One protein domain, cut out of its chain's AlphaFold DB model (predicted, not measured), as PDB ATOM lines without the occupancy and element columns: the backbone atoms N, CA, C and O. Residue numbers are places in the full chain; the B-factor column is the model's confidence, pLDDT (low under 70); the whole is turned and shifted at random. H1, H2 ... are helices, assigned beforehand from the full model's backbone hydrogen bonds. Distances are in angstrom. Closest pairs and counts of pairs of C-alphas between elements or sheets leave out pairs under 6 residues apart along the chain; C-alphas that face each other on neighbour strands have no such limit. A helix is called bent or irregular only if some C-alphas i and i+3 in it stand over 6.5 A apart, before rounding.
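AT A GLANCE: This is residues 7 to 93 of the 95 residues of an uncharacterized protein of Thiobacillus sp. 0-1251 (UniProt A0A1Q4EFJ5). Three long helices, H1, H2 and H4, pack together with their centres in a triangle, each touching the other two: H1 and H2 make a V, meeting through residues 52 to 60 of H2, and H4 packs on both, crossing H2 at 54 degrees. H1 and H2 form a hairpin that spreads apart toward its long loop, residues 28 to 41, while the short helix H3 sits near H2 at the other end of the long axis. The printed part has 87 residues with four named helices in the order H1, H2, H3, H4 and no named strand; the class is all helix. It is compact, with a radius of gyration of the C-alphas of 13.4 A, and elongated in outline, spanning 43 by 25 by 17 A.

IN THESE COORDINATES: H1, residues 8 to 27, begins with C-alpha 8 at (-9.389, -47.318, -6.908) and is 28.3 A long from first to last C-alpha. After residues 28 to 41, H2 covers residues 42 to 60 over 27.1 A, with C-alpha 42 at (-39.950, -33.401, -8.585). H3, residues 67 to 72, is 8.7 A long. H4, residues 75 to 93, measures 27.1 A and ends with C-alpha 93 at (-33.725, -38.337, 12.016). No helix is bent or irregular.

HOW THE PARTS SIT: H1 and H2, a helical hairpin, touch at a tilt of 36 degrees, only just steep, and run opposite ways. Their closest C-alphas are those of Leu 15 and Gly 59, 4.1 A apart, and H2 touches H1 with residues 52 to 60 alone. H2 also touches H4, opposite ways at a steep tilt of 54 degrees; the C-alphas of Gly 51 and Gly 81, the closest, are 3.7 A apart. H1 touches H4 the same way at a steep tilt of 40 degrees, with residues 14 to 21 of H1 and 78 to 86 of H4 alone. There the closest C-alphas, those of Ala 18 and Met 82, are 6.9 A apart. The helix packing is mostly crossed: no touching pair is at a shallow tilt. H3 touches no helix. It is close to H2 but not clearly touching, with the C-alphas of Ala 54 and Leu 72 closest at 7.4 A, and H1 and H3 are apart. In H1, H2, H3 and H4 every O i to N i+4 pair is within hydrogen-bond range.

THE WHOLE: The two C-alphas farthest apart, those of Asp 36 and Arg 65, are 43.5 A from each other. The link from H1 to H2 is long, with 14 residues; that from H2 to H3 is short, with 6, and that from H3 to H4 is tight, with 2. The printed part has no cut. Its mean pLDDT is 96.1, and no printed residue is under 70.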
ATOM      1  N   ARG A   7      -8.546 -42.658  -7.740       91.69
ATOM      2  CA  ARG A   7      -7.917 -43.780  -7.030       91.69
ATOM      3  C   ARG A   7      -8.936 -44.898  -6.803       91.69
ATOM      4  O   ARG A   7     -10.073 -44.645  -6.410       91.69
ATOM      5  N   GLY A   8      -8.506 -46.148  -6.990       92.06
ATOM      6  CA  GLY A   8      -9.389 -47.318  -6.908       92.06
ATOM      7  C   GLY A   8     -10.161 -47.427  -5.588       92.06
ATOM      8  O   GLY A   8     -11.347 -47.735  -5.602       92.06
ATOM      9  N   TRP A   9      -9.532 -47.093  -4.458       94.00
ATOM     10  CA  TRP A   9     -10.205 -47.109  -3.156       94.00
ATOM     11  C   TRP A   9     -11.278 -46.018  -3.029       94.00
ATOM     12  O   TRP A   9     -12.335 -46.288  -2.472       94.00
ATOM     13  N   VAL A  10     -11.061 -44.821  -3.593       95.31
ATOM     14  CA  VAL A  10     -12.080 -43.756  -3.591       95.31
ATOM     15  C   VAL A  10     -13.279 -44.202  -4.410       95.31
ATOM     16  O   VAL A  10     -14.404 -44.071  -3.952       95.31
ATOM     17  N   ARG A  11     -13.043 -44.796  -5.584       95.88
ATOM     18  CA  ARG A  11     -14.105 -45.371  -6.418       95.88
ATOM     19  C   ARG A  11     -14.890 -46.456  -5.678       95.88
ATOM     20  O   ARG A  11     -16.114 -46.453  -5.726       95.88
ATOM     21  N   GLY A  12     -14.198 -47.327  -4.939       97.56
ATOM     22  CA  GLY A  12     -14.834 -48.325  -4.076       97.56
ATOM     23  C   GLY A  12     -15.738 -47.698  -3.010       97.56
ATOM     24  O   GLY A  12     -16.881 -48.122  -2.858       97.56
ATOM     25  N   ILE A  13     -15.266 -46.649  -2.327       97.50
ATOM     26  CA  ILE A  13     -16.067 -45.908  -1.340       97.50
ATOM     27  C   ILE A  13     -17.265 -45.229  -2.006       97.50
ATOM     28  O   ILE A  13     -18.378 -45.351  -1.500       97.50
ATOM     29  N   THR A  14     -17.072 -44.556  -3.146       97.75
ATOM     30  CA  THR A  14     -18.171 -43.933  -3.897       97.75
ATOM     31  C   THR A  14     -19.229 -44.972  -4.257       97.75
ATOM     32  O   THR A  14     -20.415 -44.725  -4.060       97.75
ATOM     33  N   LEU A  15     -18.816 -46.144  -4.752       98.31
ATOM     34  CA  LEU A  15     -19.740 -47.203  -5.149       98.31
ATOM     35  C   LEU A  15     -20.526 -47.744  -3.951       98.31
ATOM     36  O   LEU A  15     -21.745 -47.884  -4.034       98.31
ATOM     37  N   ALA A  16     -19.845 -48.016  -2.836       98.56
ATOM     38  CA  ALA A  16     -20.490 -48.474  -1.610       98.56
ATOM     39  C   ALA A  16     -21.495 -47.436  -1.083       98.56
ATOM     40  O   ALA A  16     -22.629 -47.788  -0.766       98.56
ATOM     41  N   ALA A  17     -21.113 -46.157  -1.056       98.31
ATOM     42  CA  ALA A  17     -21.996 -45.066  -0.658       98.31
ATOM     43  C   ALA A  17     -23.216 -44.953  -1.584       98.31
ATOM     44  O   ALA A  17     -24.341 -44.868  -1.097       98.31
ATOM     45  N   ALA A  18     -23.019 -45.021  -2.906       98.44
ATOM     46  CA  ALA A  18     -24.108 -44.980  -3.879       98.44
ATOM     47  C   ALA A  18     -25.097 -46.138  -3.676       98.44
ATOM     48  O   ALA A  18     -26.304 -45.910  -3.688       98.44
ATOM     49  N   PHE A  19     -24.607 -47.356  -3.414       98.56
ATOM     50  CA  PHE A  19     -25.458 -48.505  -3.093       98.56
ATOM     51  C   PHE A  19     -26.238 -48.319  -1.791       98.56
ATOM     52  O   PHE A  19     -27.448 -48.532  -1.776       98.56
ATOM     53  N   VAL A  20     -25.575 -47.904  -0.709       98.56
ATOM     54  CA  VAL A  20     -26.238 -47.674   0.585       98.56
ATOM     55  C   VAL A  20     -27.328 -46.613   0.447       98.56
ATOM     56  O   VAL A  20     -28.458 -46.831   0.878       98.56
ATOM     57  N   LEU A  21     -27.021 -45.488  -0.197       98.31
ATOM     58  CA  LEU A  21     -27.979 -44.406  -0.396       98.31
ATOM     59  C   LEU A  21     -29.114 -44.812  -1.349       98.31
ATOM     60  O   LEU A  21     -30.262 -44.478  -1.083       98.31
ATOM     61  N   MET A  22     -28.838 -45.576  -2.410       98.38
ATOM     62  CA  MET A  22     -29.879 -46.134  -3.283       98.38
ATOM     63  C   MET A  22     -30.842 -47.031  -2.496       98.38
ATOM     64  O   MET A  22     -32.060 -46.901  -2.642       98.38
ATOM     65  N   LEU A  23     -30.312 -47.927  -1.659       98.31
ATOM     66  CA  LEU A  23     -31.125 -48.801  -0.815       98.31
ATOM     67  C   LEU A  23     -31.958 -47.989   0.171       98.31
ATOM     68  O   LEU A  23     -33.144 -48.261   0.312       98.31
ATOM     69  N   LEU A  24     -31.378 -46.964   0.796       97.31
ATOM     70  CA  LEU A  24     -32.113 -46.056   1.672       97.31
ATOM     71  C   LEU A  24     -33.270 -45.375   0.933       97.31
ATOM     72  O   LEU A  24     -34.405 -45.465   1.394       97.31
ATOM     73  N   VAL A  25     -33.008 -44.769  -0.229       96.50
ATOM     74  CA  VAL A  25     -34.027 -44.082  -1.043       96.50
ATOM     75  C   VAL A  25     -35.144 -45.028  -1.483       96.50
ATOM     76  O   VAL A  25     -36.308 -44.636  -1.517       96.50
ATOM     77  N   THR A  26     -34.806 -46.282  -1.781       96.31
ATOM     78  CA  THR A  26     -35.758 -47.284  -2.280       96.31
ATOM     79  C   THR A  26     -36.579 -47.921  -1.158       96.31
ATOM     80  O   THR A  26     -37.789 -48.082  -1.289       96.31
ATOM     81  N   LEU A  27     -35.930 -48.306  -0.056       97.56
ATOM     82  CA  LEU A  27     -36.546 -49.066   1.038       97.56
ATOM     83  C   LEU A  27     -37.147 -48.166   2.121       97.56
ATOM     84  O   LEU A  27     -38.054 -48.584   2.838       97.56
ATOM     85  N   PHE A  28     -36.651 -46.937   2.255       95.75
ATOM     86  CA  PHE A  28     -37.075 -45.995   3.283       95.75
ATOM     87  C   PHE A  28     -37.296 -44.597   2.687       95.75
ATOM     88  O   PHE A  28     -36.504 -43.695   2.946       95.75
ATOM     89  N   PRO A  29     -38.367 -44.383   1.896       94.81
ATOM     90  CA  PRO A  29     -38.582 -43.133   1.161       94.81
ATOM     91  C   PRO A  29     -39.126 -41.977   2.019       94.81
ATOM     92  O   PRO A  29     -39.193 -40.851   1.537       94.81
ATOM     93  N   ARG A  30     -39.512 -42.220   3.282       94.31
ATOM     94  CA  ARG A  30     -40.101 -41.200   4.178       94.31
ATOM     95  C   ARG A  30     -39.267 -39.916   4.339       94.31
ATOM     96  O   ARG A  30     -39.861 -38.848   4.390       94.31
ATOM     97  N   PRO A  31     -37.923 -39.950   4.375       95.31
ATOM     98  CA  PRO A  31     -37.115 -38.726   4.414       95.31
ATOM     99  C   PRO A  31     -37.225 -37.853   3.156       95.31
ATOM    100  O   PRO A  31     -36.755 -36.719   3.155       95.31
ATOM    101  N   LEU A  32     -37.822 -38.372   2.078       95.69
ATOM    102  CA  LEU A  32     -38.047 -37.680   0.809       95.69
ATOM    103  C   LEU A  32     -39.511 -37.243   0.629       95.69
ATOM    104  O   LEU A  32     -39.959 -37.016  -0.497       95.69
ATOM    105  N   THR A  33     -40.256 -37.109   1.725       95.12
ATOM    106  CA  THR A  33     -41.598 -36.516   1.752       95.12
ATOM    107  C   THR A  33     -41.612 -35.244   2.597       95.12
ATOM    108  O   THR A  33     -40.767 -35.057   3.473       95.12
ATOM    109  N   VAL A  34     -42.571 -34.359   2.342       92.81
ATOM    110  CA  VAL A  34     -42.866 -33.196   3.196       92.81
ATOM    111  C   VAL A  34     -43.873 -33.572   4.300       92.81
ATOM    112  O   VAL A  34     -44.302 -34.722   4.385       92.81
ATOM    113  N   GLU A  35     -44.212 -32.632   5.189       88.12
ATOM    114  CA  GLU A  35     -45.001 -32.891   6.412       88.12
ATOM    115  C   GLU A  35     -46.401 -33.468   6.155       88.12
ATOM    116  O   GLU A  35     -46.891 -34.263   6.953       88.12
ATOM    117  N   ASP A  36     -47.021 -33.121   5.027       91.69
ATOM    118  CA  ASP A  36     -48.327 -33.652   4.610       91.69
ATOM    119  C   ASP A  36     -48.248 -35.065   3.991       91.69
ATOM    120  O   ASP A  36     -49.264 -35.636   3.595       91.69
ATOM    121  N   GLY A  37     -47.044 -35.642   3.914       89.12
ATOM    122  CA  GLY A  37     -46.772 -36.959   3.344       89.12
ATOM    123  C   GLY A  37     -46.608 -36.975   1.822       89.12
ATOM    124  O   GLY A  37     -46.314 -38.034   1.263       89.12
ATOM    125  N   SER A  38     -46.762 -35.838   1.136       93.06
ATOM    126  CA  SER A  38     -46.506 -35.750  -0.303       93.06
ATOM    127  C   SER A  38     -44.999 -35.793  -0.618       93.06
ATOM    128  O   SER A  38     -44.168 -35.445   0.229       93.06
ATOM    129  N   PRO A  39     -44.591 -36.253  -1.816       92.56
ATOM    130  CA  PRO A  39     -43.182 -36.274  -2.201       92.56
ATOM    131  C   PRO A  39     -42.571 -34.870  -2.220       92.56
ATOM    132  O   PRO A  39     -43.235 -33.894  -2.574       92.56
ATOM    133  N   ILE A  40     -41.269 -34.770  -1.936       95.50
ATOM    134  CA  ILE A  40     -40.515 -33.542  -2.224       95.50
ATOM    135  C   ILE A  40     -40.629 -33.171  -3.710       95.50
ATOM    136  O   ILE A  40     -40.880 -34.017  -4.572       95.50
ATOM    137  N   GLY A  41     -40.399 -31.892  -4.020       96.12
ATOM    138  CA  GLY A  41     -40.522 -31.372  -5.380       96.12
ATOM    139  C   GLY A  41     -39.792 -32.233  -6.419       96.12
ATOM    140  O   GLY A  41     -38.645 -32.636  -6.220       96.12
ATOM    141  N   HIS A  42     -40.450 -32.487  -7.553       94.62
ATOM    142  CA  HIS A  42     -39.950 -33.401  -8.585       94.62
ATOM    143  C   HIS A  42     -38.525 -33.060  -9.055       94.62
ATOM    144  O   HIS A  42     -37.697 -33.952  -9.212       94.62
ATOM    145  N   GLY A  43     -38.204 -31.768  -9.203       96.69
ATOM    146  CA  GLY A  43     -36.854 -31.319  -9.563       96.69
ATOM    147  C   GLY A  43     -35.786 -31.733  -8.544       96.69
ATOM    148  O   GLY A  43     -34.713 -32.190  -8.925       96.69
ATOM    149  N   THR A  44     -36.098 -31.653  -7.251       96.31
ATOM    150  CA  THR A  44     -35.220 -32.110  -6.163       96.31
ATOM    151  C   THR A  44     -34.987 -33.616  -6.246       96.31
ATOM    152  O   THR A  44     -33.855 -34.083  -6.136       96.31
ATOM    153  N   LEU A  45     -36.053 -34.375  -6.508       95.56
ATOM    154  CA  LEU A  45     -35.991 -35.824  -6.682       95.56
ATOM    155  C   LEU A  45     -35.118 -36.202  -7.892       95.56
ATOM    156  O   LEU A  45     -34.266 -37.082  -7.789       95.56
ATOM    157  N   MET A  46     -35.248 -35.475  -9.003       97.62
ATOM    158  CA  MET A  46     -34.403 -35.641 -10.191       97.62
ATOM    159  C   MET A  46     -32.925 -35.349  -9.906       97.62
ATOM    160  O   MET A  46     -32.064 -36.083 -10.388       97.62
ATOM    161  N   LEU A  47     -32.612 -34.329  -9.100       97.50
ATOM    162  CA  LEU A  47     -31.234 -34.036  -8.684       97.50
ATOM    163  C   LEU A  47     -30.647 -35.151  -7.810       97.50
ATOM    164  O   LEU A  47     -29.490 -35.527  -8.000       97.50
ATOM    165  N   ILE A  48     -31.445 -35.719  -6.903       96.31
ATOM    166  CA  ILE A  48     -31.045 -36.883  -6.104       96.31
ATOM    167  C   ILE A  48     -30.734 -38.075  -7.015       96.31
ATOM    168  O   ILE A  48     -29.661 -38.673  -6.905       96.31
ATOM    169  N   MET A  49     -31.636 -38.390  -7.952       97.19
ATOM    170  CA  MET A  49     -31.428 -39.481  -8.909       97.19
ATOM    171  C   MET A  49     -30.178 -39.248  -9.765       97.19
ATOM    172  O   MET A  49     -29.387 -40.168  -9.975       97.19
ATOM    173  N   TRP A  50     -29.954 -38.009 -10.211       98.50
ATOM    174  CA  TRP A  50     -28.762 -37.624 -10.962       98.50
ATOM    175  C   TRP A  50     -27.477 -37.842 -10.154       98.50
ATOM    176  O   TRP A  50     -26.505 -38.408 -10.657       98.50
ATOM    177  N   GLY A  51     -27.480 -37.422  -8.889       98.19
ATOM    178  CA  GLY A  51     -26.374 -37.606  -7.956       98.19
ATOM    179  C   GLY A  51     -25.991 -39.069  -7.764       98.19
ATOM    180  O   GLY A  51     -24.819 -39.428  -7.879       98.19
ATOM    181  N   LEU A  52     -26.989 -39.925  -7.532       98.19
ATOM    182  CA  LEU A  52     -26.792 -41.369  -7.398       98.19
ATOM    183  C   LEU A  52     -26.257 -41.987  -8.697       98.19
ATOM    184  O   LEU A  52     -25.303 -42.762  -8.652       98.19
ATOM    185  N   ALA A  53     -26.798 -41.599  -9.857       98.19
ATOM    186  CA  ALA A  53     -26.311 -42.062 -11.157       98.19
ATOM    187  C   ALA A  53     -24.836 -41.687 -11.391       98.19
ATOM    188  O   ALA A  53     -24.039 -42.532 -11.805       98.19
ATOM    189  N   ALA A  54     -24.444 -40.450 -11.070       98.25
ATOM    190  CA  ALA A  54     -23.046 -40.024 -11.107       98.25
ATOM    191  C   ALA A  54     -22.174 -40.841 -10.131       98.25
ATOM    192  O   ALA A  54     -21.055 -41.222 -10.479       98.25
ATOM    193  N   GLY A  55     -22.695 -41.168  -8.942       98.00
ATOM    194  CA  GLY A  55     -22.054 -42.055  -7.963       98.00
ATOM    195  C   GLY A  55     -21.750 -43.441  -8.518       98.00
ATOM    196  O   GLY A  55     -20.618 -43.911  -8.400       98.00
ATOM    197  N   PHE A  56     -22.708 -44.065  -9.203       98.50
ATOM    198  CA  PHE A  56     -22.480 -45.346  -9.871       98.50
ATOM    199  C   PHE A  56     -21.451 -45.232 -10.998       98.50
ATOM    200  O   PHE A  56     -20.529 -46.042 -11.049       98.50
ATOM    201  N   VAL A  57     -21.553 -44.212 -11.858       97.88
ATOM    202  CA  VAL A  57     -20.607 -43.978 -12.965       97.88
ATOM    203  C   VAL A  57     -19.173 -43.822 -12.457       97.88
ATOM    204  O   VAL A  57     -18.265 -44.493 -12.955       97.88
ATOM    205  N   HIS A  58     -18.966 -42.983 -11.439       97.12
ATOM    206  CA  HIS A  58     -17.652 -42.803 -10.822       97.12
ATOM    207  C   HIS A  58     -17.187 -44.068 -10.094       97.12
ATOM    208  O   HIS A  58     -16.045 -44.495 -10.275       97.12
ATOM    209  N   GLY A  59     -18.073 -44.710  -9.334       97.25
ATOM    210  CA  GLY A  59     -17.767 -45.897  -8.540       97.25
ATOM    211  C   GLY A  59     -17.292 -47.083  -9.381       97.25
ATOM    212  O   GLY A  59     -16.248 -47.673  -9.101       97.25
ATOM    213  N   ILE A  60     -17.968 -47.375 -10.496       97.19
ATOM    214  CA  ILE A  60     -17.514 -48.406 -11.447       97.19
ATOM    215  C   ILE A  60     -16.332 -47.935 -12.304       97.19
ATOM    216  O   ILE A  60     -15.687 -48.750 -12.955       97.19
ATOM    217  N   GLY A  61     -16.005 -46.635 -12.273       94.69
ATOM    218  CA  GLY A  61     -14.971 -45.942 -13.060       94.69
ATOM    219  C   GLY A  61     -15.193 -45.947 -14.551       94.69
ATOM    220  O   GLY A  61     -14.240 -46.030 -15.327       94.69
ATOM    221  N   PHE A  62     -16.454 -45.848 -14.945       95.38
ATOM    222  CA  PHE A  62     -16.789 -45.560 -16.317       95.38
ATOM    223  C   PHE A  62     -16.390 -44.115 -16.635       95.38
ATOM    224  O   PHE A  62     -16.720 -43.187 -15.898       95.38
ATOM    225  N   ILE A  63     -15.683 -43.913 -17.748       93.56
ATOM    226  CA  ILE A  63     -15.252 -42.586 -18.196       93.56
ATOM    227  C   ILE A  63     -15.990 -42.252 -19.500       93.56
ATOM    228  O   ILE A  63     -15.602 -42.746 -20.564       93.56
ATOM    229  N   PRO A  64     -17.016 -41.376 -19.471       93.56
ATOM    230  CA  PRO A  64     -17.744 -40.996 -20.676       93.56
ATOM    231  C   PRO A  64     -16.823 -40.367 -21.729       93.56
ATOM    232  O   PRO A  64     -15.932 -39.567 -21.409       93.56
ATOM    233  N   ARG A  65     -17.049 -40.697 -23.008       95.12
ATOM    234  CA  ARG A  65     -16.324 -40.084 -24.137       95.12
ATOM    235  C   ARG A  65     -16.786 -38.648 -24.398       95.12
ATOM    236  O   ARG A  65     -15.963 -37.792 -24.715       95.12
ATOM    237  N   ASN A  66     -18.083 -38.376 -24.228       96.69
ATOM    238  CA  ASN A  66     -18.637 -37.027 -24.320       96.69
ATOM    239  C   ASN A  66     -18.186 -36.192 -23.108       96.69
ATOM    240  O   ASN A  66     -18.412 -36.580 -21.962       96.69
ATOM    241  N   ARG A  67     -17.565 -35.034 -23.370       95.12
ATOM    242  CA  ARG A  67     -17.025 -34.143 -22.332       95.12
ATOM    243  C   ARG A  67     -18.106 -33.590 -21.404       95.12
ATOM    244  O   ARG A  67     -17.858 -33.492 -20.210       95.12
ATOM    245  N   ILE A  68     -19.293 -33.284 -21.931       96.56
ATOM    246  CA  ILE A  68     -20.417 -32.772 -21.135       96.56
ATOM    247  C   ILE A  68     -20.838 -33.834 -20.119       96.56
ATOM    248  O   ILE A  68     -20.856 -33.573 -18.921       96.56
ATOM    249  N   LEU A  69     -21.078 -35.064 -20.583       95.31
ATOM    250  CA  LEU A  69     -21.448 -36.177 -19.706       95.31
ATOM    251  C   LEU A  69     -20.343 -36.518 -18.706       95.31
ATOM    252  O   LEU A  69     -20.641 -36.841 -17.563       95.31
ATOM    253  N   ARG A  70     -19.070 -36.407 -19.099       95.06
ATOM    254  CA  ARG A  70     -17.942 -36.616 -18.182       95.06
ATOM    255  C   ARG A  70     -17.949 -35.617 -17.024       95.06
ATOM    256  O   ARG A  70     -17.603 -35.996 -15.912       95.06
ATOM    257  N   THR A  71     -18.328 -34.369 -17.276       94.38
ATOM    258  CA  THR A  71     -18.450 -33.359 -16.219       94.38
ATOM    259  C   THR A  71     -19.697 -33.602 -15.373       94.38
ATOM    260  O   THR A  71     -19.600 -33.634 -14.150       94.38
ATOM    261  N   LEU A  72     -20.854 -33.822 -16.008       96.81
ATOM    262  CA  LEU A  72     -22.128 -33.962 -15.299       96.81
ATOM    263  C   LEU A  72     -22.263 -35.275 -14.511       96.81
ATOM    264  O   LEU A  72     -23.007 -35.319 -13.541       96.81
ATOM    265  N   LEU A  73     -21.562 -36.335 -14.913       96.62
ATOM    266  CA  LEU A  73     -21.508 -37.626 -14.209       96.62
ATOM    267  C   LEU A  73     -20.151 -37.837 -13.523       96.62
ATOM    268  O   LEU A  73     -19.763 -38.961 -13.210       96.62
ATOM    269  N   GLY A  74     -19.394 -36.754 -13.348       94.38
ATOM    270  CA  GLY A  74     -18.077 -36.785 -12.736       94.38
ATOM    271  C   GLY A  74     -18.134 -36.956 -11.215       94.38
ATOM    272  O   GLY A  74     -19.188 -36.795 -10.594       94.38
ATOM    273  N   PRO A  75     -16.975 -37.203 -10.581       94.81
ATOM    274  CA  PRO A  75     -16.896 -37.462  -9.147       94.81
ATOM    275  C   PRO A  75     -17.440 -36.309  -8.297       94.81
ATOM    276  O   PRO A  75     -18.113 -36.546  -7.305       94.81
ATOM    277  N   VAL A  76     -17.211 -35.051  -8.681       95.50
ATOM    278  CA  VAL A  76     -17.722 -33.903  -7.907       95.50
ATOM    279  C   VAL A  76     -19.250 -33.907  -7.855       95.50
ATOM    280  O   VAL A  76     -19.821 -33.738  -6.783       95.50
ATOM    281  N   VAL A  77     -19.910 -34.154  -8.990       97.00
ATOM    282  CA  VAL A  77     -21.377 -34.213  -9.046       97.00
ATOM    283  C   VAL A  77     -21.902 -35.402  -8.244       97.00
ATOM    284  O   VAL A  77     -22.876 -35.252  -7.511       97.00
ATOM    285  N   ALA A  78     -21.217 -36.546  -8.312       97.31
ATOM    286  CA  ALA A  78     -21.536 -37.718  -7.502       97.31
ATOM    287  C   ALA A  78     -21.531 -37.406  -6.001       97.31
ATOM    288  O   ALA A  78     -22.521 -37.642  -5.314       97.31
ATOM    289  N   TRP A  79     -20.433 -36.845  -5.489       97.12
ATOM    290  CA  TRP A  79     -20.287 -36.558  -4.063       97.12
ATOM    291  C   TRP A  79     -21.254 -35.475  -3.577       97.12
ATOM    292  O   TRP A  79     -21.841 -35.637  -2.510       97.12
ATOM    293  N   LEU A  80     -21.483 -34.415  -4.361       97.50
ATOM    294  CA  LEU A  80     -22.473 -33.387  -4.019       97.50
ATOM    295  C   LEU A  80     -23.896 -33.956  -3.994       97.50
ATOM    296  O   LEU A  80     -24.645 -33.706  -3.052       97.50
ATOM    297  N   GLY A  81     -24.255 -34.756  -4.997       98.00
ATOM    298  CA  GLY A  81     -25.570 -35.379  -5.077       98.00
ATOM    299  C   GLY A  81     -25.811 -36.404  -3.968       98.00
ATOM    300  O   GLY A  81     -26.844 -36.359  -3.309       98.00
ATOM    301  N   MET A  82     -24.842 -37.278  -3.684       98.25
ATOM    302  CA  MET A  82     -24.915 -38.209  -2.549       98.25
ATOM    303  C   MET A  82     -24.950 -37.481  -1.199       98.25
ATOM    304  O   MET A  82     -25.697 -37.876  -0.307       98.25
ATOM    305  N   GLY A  83     -24.191 -36.389  -1.055       98.06
ATOM    306  CA  GLY A  83     -24.237 -35.529   0.127       98.06
ATOM    307  C   GLY A  83     -25.617 -34.908   0.336       98.06
ATOM    308  O   GLY A  83     -26.116 -34.894   1.456       98.06
ATOM    309  N   MET A  84     -26.277 -34.478  -0.742       97.62
ATOM    310  CA  MET A  84     -27.657 -33.996  -0.688       97.62
ATOM    311  C   MET A  84     -28.615 -35.075  -0.172       97.62
ATOM    312  O   MET A  84     -29.406 -34.786   0.722       97.62
ATOM    313  N   VAL A  85     -28.514 -36.320  -0.658       97.50
ATOM    314  CA  VAL A  85     -29.314 -37.440  -0.120       97.50
ATOM    315  C   VAL A  85     -29.072 -37.600   1.373       97.50
ATOM    316  O   VAL A  85     -30.022 -37.631   2.149       97.50
ATOM    317  N   LEU A  86     -27.806 -37.647   1.788       97.62
ATOM    318  CA  LEU A  86     -27.453 -37.812   3.192       97.62
ATOM    319  C   LEU A  86     -28.054 -36.705   4.069       97.62
ATOM    320  O   LEU A  86     -28.557 -37.004   5.147       97.62
ATOM    321  N   VAL A  87     -28.066 -35.454   3.599       97.25
ATOM    322  CA  VAL A  87     -28.685 -34.328   4.316       97.25
ATOM    323  C   VAL A  87     -30.175 -34.566   4.558       97.25
ATOM    324  O   VAL A  87     -30.617 -34.369   5.687       97.25
ATOM    325  N   PHE A  88     -30.938 -35.032   3.564       96.50
ATOM    326  CA  PHE A  88     -32.363 -35.345   3.756       96.50
ATOM    327  C   PHE A  88     -32.574 -36.418   4.829       96.50
ATOM    328  O   PHE A  88     -33.416 -36.255   5.711       96.50
ATOM    329  N   TYR A  89     -31.775 -37.487   4.800       96.38
ATOM    330  CA  TYR A  89     -31.872 -38.558   5.796       96.38
ATOM    331  C   TYR A  89     -31.490 -38.068   7.191       96.38
ATOM    332  O   TYR A  89     -32.232 -38.292   8.142       96.38
ATOM    333  N   VAL A  90     -30.370 -37.359   7.324       96.56
ATOM    334  CA  VAL A  90     -29.918 -36.823   8.613       96.56
ATOM    335  C   VAL A  90     -30.942 -35.841   9.181       96.56
ATOM    336  O   VAL A  90     -31.308 -35.960  10.343       96.56
ATOM    337  N   GLN A  91     -31.460 -34.912   8.372       94.25
ATOM    338  CA  GLN A  91     -32.483 -33.965   8.819       94.25
ATOM    339  C   GLN A  91     -33.761 -34.661   9.280       94.25
ATOM    340  O   GLN A  91     -34.361 -34.214  10.248       94.25
ATOM    341  N   TYR A  92     -34.170 -35.742   8.616       93.75
ATOM    342  CA  TYR A  92     -35.340 -36.509   9.026       93.75
ATOM    343  C   TYR A  92     -35.167 -37.146  10.411       93.75
ATOM    344  O   TYR A  92     -36.093 -37.106  11.207       93.75
ATOM    345  N   PHE A  93     -33.990 -37.701  10.717       90.69
ATOM    346  CA  PHE A  93     -33.725 -38.337  12.016       90.69
ATOM    347  C   PHE A  93     -33.415 -37.352  13.151       90.69
ATOM    348  O   PHE A  93     -33.436 -37.748  14.313       90.69
TER     349      PHE A  93